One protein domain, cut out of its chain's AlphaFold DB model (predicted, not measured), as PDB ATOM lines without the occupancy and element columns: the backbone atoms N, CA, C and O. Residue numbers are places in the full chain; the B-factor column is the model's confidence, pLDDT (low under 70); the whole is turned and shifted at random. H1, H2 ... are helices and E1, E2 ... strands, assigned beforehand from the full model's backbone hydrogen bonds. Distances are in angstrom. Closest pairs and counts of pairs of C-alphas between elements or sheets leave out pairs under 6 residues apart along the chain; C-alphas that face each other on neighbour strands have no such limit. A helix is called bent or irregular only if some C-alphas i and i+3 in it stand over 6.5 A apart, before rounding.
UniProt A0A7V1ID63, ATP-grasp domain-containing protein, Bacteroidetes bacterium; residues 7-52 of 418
ATOM      1  N   VAL A   7      31.975 -34.023  19.493       88.50
ATOM      2  CA  VAL A   7      31.535 -35.099  18.602       88.50
ATOM      3  C   VAL A   7      32.460 -36.295  18.777       88.50
ATOM      4  O   VAL A   7      33.671 -36.180  18.599       88.50
ATOM      5  N   LEU A   8      31.884 -37.447  19.105       89.31
ATOM      6  CA  LEU A   8      32.568 -38.729  19.206       89.31
ATOM      7  C   LEU A   8      32.181 -39.599  18.010       89.31
ATOM      8  O   LEU A   8      31.010 -39.948  17.833       89.31
ATOM      9  N   LYS A   9      33.164 -39.944  17.178       89.06
ATOM     10  CA  LYS A   9      32.977 -40.743  15.964       89.06
ATOM     11  C   LYS A   9      33.696 -42.086  16.106       89.06
ATOM     12  O   LYS A   9      34.893 -42.085  16.388       89.06
ATOM     13  N   PRO A  10      33.029 -43.231  15.900       87.12
ATOM     14  CA  PRO A  10      33.750 -44.491  15.753       87.12
ATOM     15  C   PRO A  10      34.625 -44.433  14.493       87.12
ATOM     16  O   PRO A  10      34.196 -43.885  13.480       87.12
ATOM     17  N   VAL A  11      35.818 -45.036  14.525       86.00
ATOM     18  CA  VAL A  11      36.723 -45.061  13.350       86.00
ATOM     19  C   VAL A  11      36.106 -45.791  12.149       86.00
ATOM     20  O   VAL A  11      36.452 -45.508  11.009       86.00
ATOM     21  N   SER A  12      35.145 -46.687  12.383       80.19
ATOM     22  CA  SER A  12      34.350 -47.274  11.305       80.19
ATOM     23  C   SER A  12      32.869 -47.343  11.664       80.19
ATOM     24  O   SER A  12      32.504 -47.727  12.776       80.19
ATOM     25  N   SER A  13      31.997 -47.040  10.703       77.25
ATOM     26  CA  SER A  13      30.547 -47.203  10.869       77.25
ATOM     27  C   SER A  13      30.131 -48.670  11.017       77.25
ATOM     28  O   SER A  13      29.121 -48.940  11.656       77.25
ATOM     29  N   PHE A  14      30.908 -49.610  10.476       78.12
ATOM     30  CA  PHE A  14      30.643 -51.050  10.533       78.12
ATOM     31  C   PHE A  14      31.922 -51.811  10.869       78.12
ATOM     32  O   PHE A  14      33.024 -51.361  10.560       78.12
ATOM     33  N   THR A  15      31.797 -52.970  11.494       76.50
ATOM     34  CA  THR A  15      32.925 -53.888  11.681       76.50
ATOM     35  C   THR A  15      32.618 -55.185  10.940       76.50
ATOM     36  O   THR A  15      31.449 -55.500  10.718       76.50
ATOM     37  N   LEU A  16      33.649 -55.910  10.493       75.12
ATOM     38  CA  LEU A  16      33.463 -57.136   9.701       75.12
ATOM     39  C   LEU A  16      32.612 -58.179  10.442       75.12
ATOM     40  O   LEU A  16      31.832 -58.895   9.827       75.12
ATOM     41  N   ASP A  17      32.710 -58.209  11.769       76.44
ATOM     42  CA  ASP A  17      31.931 -59.065  12.659       76.44
ATOM     43  C   ASP A  17      30.480 -58.587  12.878       76.44
ATOM     44  O   ASP A  17      29.651 -59.359  13.359       76.44
ATOM     45  N   ARG A  18      30.148 -57.329  12.543       71.94
ATOM     46  CA  ARG A  18      28.838 -56.694  12.807       71.94
ATOM     47  C   ARG A  18      28.393 -55.772  11.670       71.94
ATOM     48  O   ARG A  18      28.124 -54.587  11.870       71.94
ATOM     49  N   LEU A  19      28.269 -56.324  10.464       76.69
ATOM     50  CA  LEU A  19      27.741 -55.594   9.301       76.69
ATOM     51  C   LEU A  19      26.251 -55.225   9.441       76.69
ATOM     52  O   LEU A  19      25.780 -54.291   8.800       76.69
ATOM     53  N   ASP A  20      25.513 -55.924  10.305       73.25
ATOM     54  CA  ASP A  20      24.096 -55.683  10.590       73.25
ATOM     55  C   ASP A  20      23.853 -54.469  11.500       73.25
ATOM     56  O   ASP A  20      22.734 -53.952  11.568       73.25
ATOM     57  N   ARG A  21      24.886 -54.002  12.213       70.88
ATOM     58  CA  ARG A  21      24.757 -52.954  13.228       70.88
ATOM     59  C   ARG A  21      25.699 -51.792  12.953       70.88
ATOM     60  O   ARG A  21      26.889 -51.839  13.251       70.88
ATOM     61  N   LYS A  22      25.118 -50.688  12.487       76.44
ATOM     62  CA  LYS A  22      25.841 -49.429  12.327       76.44
ATOM     63  C   LYS A  22      26.219 -48.841  13.690       76.44
ATOM     64  O   LYS A  22      25.385 -48.721  14.588       76.44
ATOM     65  N   ARG A  23      27.474 -48.428  13.837       79.31
ATOM     66  CA  ARG A  23      27.938 -47.575  14.933       79.31
ATOM     67  C   ARG A  23      27.698 -46.120  14.558       79.31
ATOM     68  O   ARG A  23      28.059 -45.683  13.466       79.31
ATOM     69  N   HIS A  24      27.065 -45.381  15.458       79.38
ATOM     70  CA  HIS A  24      26.627 -44.016  15.198       79.38
ATOM     71  C   HIS A  24      27.571 -42.994  15.827       79.38
ATOM     72  O   HIS A  24      28.209 -43.252  16.844       79.38
ATOM     73  N   VAL A  25      27.629 -41.821  15.205       83.06
ATOM     74  CA  VAL A  25      28.282 -40.643  15.772       83.06
ATOM     75  C   VAL A  25      27.455 -40.144  16.953       83.06
ATOM     76  O   VAL A  25      26.234 -40.032  16.843       83.06
ATOM     77  N   VAL A  26      28.114 -39.829  18.067       83.06
ATOM     78  CA  VAL A  26      27.471 -39.300  19.276       83.06
ATOM     79  C   VAL A  26      27.928 -37.866  19.501       83.06
ATOM     80  O   VAL A  26      29.119 -37.571  19.434       83.06
ATOM     81  N   LYS A  27      26.984 -36.964  19.771       83.56
ATOM     82  CA  LYS A  27      27.273 -35.589  20.186       83.56
ATOM     83  C   LYS A  27      27.062 -35.475  21.690       83.56
ATOM     84  O   LYS A  27      26.038 -35.915  22.197       83.56
ATOM     85  N   VAL A  28      28.036 -34.899  22.372       83.81
ATOM     86  CA  VAL A  28      28.077 -34.705  23.819       83.81
ATOM     87  C   VAL A  28      27.975 -33.207  24.066       83.81
ATOM     88  O   VAL A  28      28.854 -32.454  23.643       83.81
ATOM     89  N   PHE A  29      26.897 -32.769  24.710       81.81
ATOM     90  CA  PHE A  29      26.646 -31.346  24.962       81.81
ATOM     91  C   PHE A  29      26.998 -30.952  26.389       81.81
ATOM     92  O   PHE A  29      27.358 -29.799  26.625       81.81
ATOM     93  N   ARG A  30      26.948 -31.909  27.322       82.56
ATOM     94  CA  ARG A  30      27.287 -31.700  28.731       82.56
ATOM     95  C   ARG A  30      28.413 -32.627  29.179       82.56
ATOM     96  O   ARG A  30      28.572 -33.728  28.654       82.56
ATOM     97  N   ALA A  31      29.220 -32.183  30.140       86.19
ATOM     98  CA  ALA A  31      30.414 -32.916  30.564       86.19
ATOM     99  C   ALA A  31      30.063 -34.272  31.198       86.19
ATOM    100  O   ALA A  31      30.800 -35.246  31.048       86.19
ATOM    101  N   GLU A  32      28.901 -34.354  31.840       87.31
ATOM    102  CA  GLU A  32      28.401 -35.527  32.554       87.31
ATOM    103  C   GLU A  32      27.993 -36.659  31.595       87.31
ATOM    104  O   GLU A  32      28.019 -37.832  31.964       87.31
ATOM    105  N   GLU A  33      27.659 -36.329  30.343       84.00
ATOM    106  CA  GLU A  33      27.285 -37.292  29.296       84.00
ATOM    107  C   GLU A  33      28.517 -38.032  28.734       84.00
ATOM    108  O   GLU A  33      28.410 -39.158  28.231       84.00
ATOM    109  N   LEU A  34      29.707 -37.422  28.837       87.94
ATOM    110  CA  LEU A  34      30.930 -37.895  28.190       87.94
ATOM    111  C   LEU A  34      31.350 -39.311  28.623       87.94
ATOM    112  O   LEU A  34      31.602 -40.132  27.737       87.94
ATOM    113  N   PRO A  35      31.406 -39.669  29.925       86.38
ATOM    114  CA  PRO A  35      31.873 -40.992  30.337       86.38
ATOM    115  C   PRO A  35      30.971 -42.133  29.856       86.38
ATOM    116  O   PRO A  35      31.457 -43.247  29.642       86.38
ATOM    117  N   GLY A  36      29.666 -41.881  29.714       84.81
ATOM    118  CA  GLY A  36      28.699 -42.851  29.198       84.81
ATOM    119  C   GLY A  36      28.815 -43.011  27.684       84.81
ATOM    120  O   GLY A  36      28.974 -44.130  27.190       84.81
ATOM    121  N   ALA A  37      28.820 -41.888  26.960       82.44
ATOM    122  CA  ALA A  37      28.973 -41.862  25.508       82.44
ATOM    123  C   ALA A  37      30.301 -42.493  25.052       82.44
ATOM    124  O   ALA A  37      30.319 -43.323  24.141       82.44
ATOM    125  N   ALA A  38      31.406 -42.151  25.722       86.25
ATOM    126  CA  ALA A  38      32.728 -42.676  25.407       86.25
ATOM    127  C   ALA A  38      32.826 -44.183  25.674       86.25
ATOM    128  O   ALA A  38      33.283 -44.912  24.798       86.25
ATOM    129  N   ARG A  39      32.349 -44.677  26.830       85.12
ATOM    130  CA  ARG A  39      32.365 -46.121  27.139       85.12
ATOM    131  C   ARG A  39      31.609 -46.942  26.100       85.12
ATOM    132  O   ARG A  39      32.119 -47.967  25.658       85.12
ATOM    133  N   GLY A  40      30.422 -46.484  25.694       79.56
ATOM    134  CA  GLY A  40      29.609 -47.183  24.697       79.56
ATOM    135  C   GLY A  40      30.303 -47.311  23.340       79.56
ATOM    136  O   GLY A  40      30.240 -48.368  22.714       79.56
ATOM    137  N   LEU A  41      30.997 -46.260  22.896       82.56
ATOM    138  CA  LEU A  41      31.710 -46.269  21.619       82.56
ATOM    139  C   LEU A  41      33.046 -47.021  21.690       82.56
ATOM    140  O   LEU A  41      33.333 -47.815  20.793       82.56
ATOM    141  N   LEU A  42      33.820 -46.822  22.762       87.69
ATOM    142  CA  LEU A  42      35.126 -47.459  22.967       87.69
ATOM    143  C   LEU A  42      35.023 -48.980  23.106       87.69
ATOM    144  O   LEU A  42      35.938 -49.687  22.697       87.69
ATOM    145  N   ALA A  43      33.891 -49.495  23.598       80.69
ATOM    146  CA  ALA A  43      33.614 -50.931  23.610       80.69
ATOM    147  C   ALA A  43      33.627 -51.559  22.202       80.69
ATOM    148  O   ALA A  43      33.869 -52.754  22.067       80.69
ATOM    149  N   GLY A  44      33.369 -50.769  21.153       76.19
ATOM    150  CA  GLY A  44      33.457 -51.217  19.763       76.19
ATOM    151  C   GLY A  44      34.821 -50.977  19.107       76.19
ATOM    152  O   GLY A  44      34.995 -51.342  17.947       76.19
ATOM    153  N   GLY A  45      35.762 -50.315  19.781       83.88
ATOM    154  CA  GLY A  45      37.075 -49.956  19.240       83.88
ATOM    155  C   GLY A  45      37.368 -48.452  19.283       83.88
ATOM    156  O   GLY A  45      36.654 -47.700  19.944       83.88
ATOM    157  N   PRO A  46      38.425 -47.993  18.588       89.88
ATOM    158  CA  PRO A  46      38.893 -46.614  18.682       89.88
ATOM    159  C   PRO A  46      37.840 -45.575  18.275       89.88
ATOM    160  O   PRO A  46      37.027 -45.787  17.366       89.88
ATOM    161  N   VAL A  47      37.894 -44.423  18.946       90.62
ATOM    162  CA  VAL A  47      36.958 -43.307  18.783       90.62
ATOM    163  C   VAL A  47      37.739 -42.029  18.515       90.62
ATOM    164  O   VAL A  47      38.685 -41.707  19.229       90.62
ATOM    165  N   VAL A  48      37.311 -41.280  17.505       91.06
ATOM    166  CA  VAL A  48      37.815 -39.946  17.189       91.06
ATOM    167  C   VAL A  48      36.969 -38.914  17.925       91.06
ATOM    168  O   VAL A  48      35.742 -38.911  17.811       91.06
ATOM    169  N   ALA A  49      37.628 -38.027  18.666       90.62
ATOM    170  CA  ALA A  49      37.000 -36.871  19.292       90.62
ATOM    171  C   ALA A  49      37.242 -35.620  18.437       90.62
ATOM    172  O   ALA A  49      38.380 -35.309  18.091       90.62
ATOM    173  N   GLN A  50      36.175 -34.896  18.110       88.44
ATOM    174  CA  GLN A  50      36.210 -33.692  17.281       88.44
ATOM    175  C   GLN A  50      35.350 -32.595  17.919       88.44
ATOM    176  O   GLN A  50      34.288 -32.878  18.471       88.44
ATOM    177  N   LYS A  51      35.779 -31.331  17.834       87.00
ATOM    178  CA  LYS A  51      34.944 -30.187  18.235       87.00
ATOM    179  C   LYS A  51      33.677 -30.145  17.373       87.00
ATOM    180  O   LYS A  51      33.754 -30.302  16.156       87.00
ATOM    181  N   HIS A  52      32.516 -29.918  17.982       84.62
ATOM    182  CA  HIS A  52      31.292 -29.695  17.220       84.62
ATOM    183  C   HIS A  52      31.314 -28.307  16.569       84.62
ATOM    184  O   HIS A  52      31.498 -27.301  17.252       84.62
TER     185      HIS A  52
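What this domain is: This is residues 7 to 52 of the 418 residues of the protein "ATP-grasp domain-containing protein" of Bacteroidetes bacterium (UniProt A0A7V1ID63). A small sheet of three short strands, E2, E1 and E3, has one helix, H1, lying lengthwise over one face, while the other face is bare. A long loop, residues 11 to 25, joins E1 to E2 and reaches well past the sheet at one end, adding to the length of the whole. The printed part has 46 residues, with three named strands and one named helix in the order E1, E2, H1, E3; the sheet's order is E2, E1, E3, all antiparallel, and the class is mixed, helices and strands. The whole is compact, with a radius of gyration of the C-alphas of 10.7 A, yet elongated in outline, spanning 32 by 18 by 15 A.

Where its parts are: In the sheet, E1 is residues 7 to 10, 10.1 A from first to last C-alpha, and begins at C-alpha 7, (31.535, -35.099, 18.602). E3, residues 47 to 51, is the longest strand at 13.3 A and ends at C-alpha 51, (34.944, -30.187, 18.235). E2 is residues 26 to 28, 6.5 A long. H1, residues 31 to 42, measures 17.1 A and begins at C-alpha 31, (30.414, -32.916, 30.564). H1 is irregular, but only just: C-alphas 32 and 35 are 6.8 A apart.

How they stand to each other: E1 is the inner strand, and E2 and E3 are edge strands. E1 and E3 are antiparallel at 157 degrees, with N 9 and O 48 within hydrogen-bond range at 2.8 A and N 50 and O 7 at 2.9 A. E1 and E2 form a hairpin, antiparallel at 151 degrees, with N 8 and O 26 within hydrogen-bond range at 2.8 A. H1 is on the sheet at a height of 8.6 A, in two layers, a helix on one face of a sheet. It lies over E2 and E1 and runs along the strands, at 2 degrees to E1 on the local plane. The closest C-alphas of H1 and E2 are those of Leu 34 and Val 28, 6.1 A apart; those of H1 and E1 are Leu 41 and Pro 10, 6.5 A apart. E2, H1 and E3 form a split strand-helix-strand unit, two strands running the same way with a helix between them along the chain and E1 between them in the sheet; its crossover is right-handed. In H1, 6 of 8 O i to N i+4 pairs are within hydrogen-bond range.

The domain as a whole: The two C-alphas farthest apart are those of Leu 16, in the long link from E1 to E2, and Arg 30, at 32.4 A. That link has 15 residues, while the links from E2 to H1 and from H1 to E3 are tight. The first and last printed C-alphas, of Val 7 and His 52, are 5.6 A apart. The printed part has no cut. Its mean pLDDT is 82.9, and no printed residue is under 70.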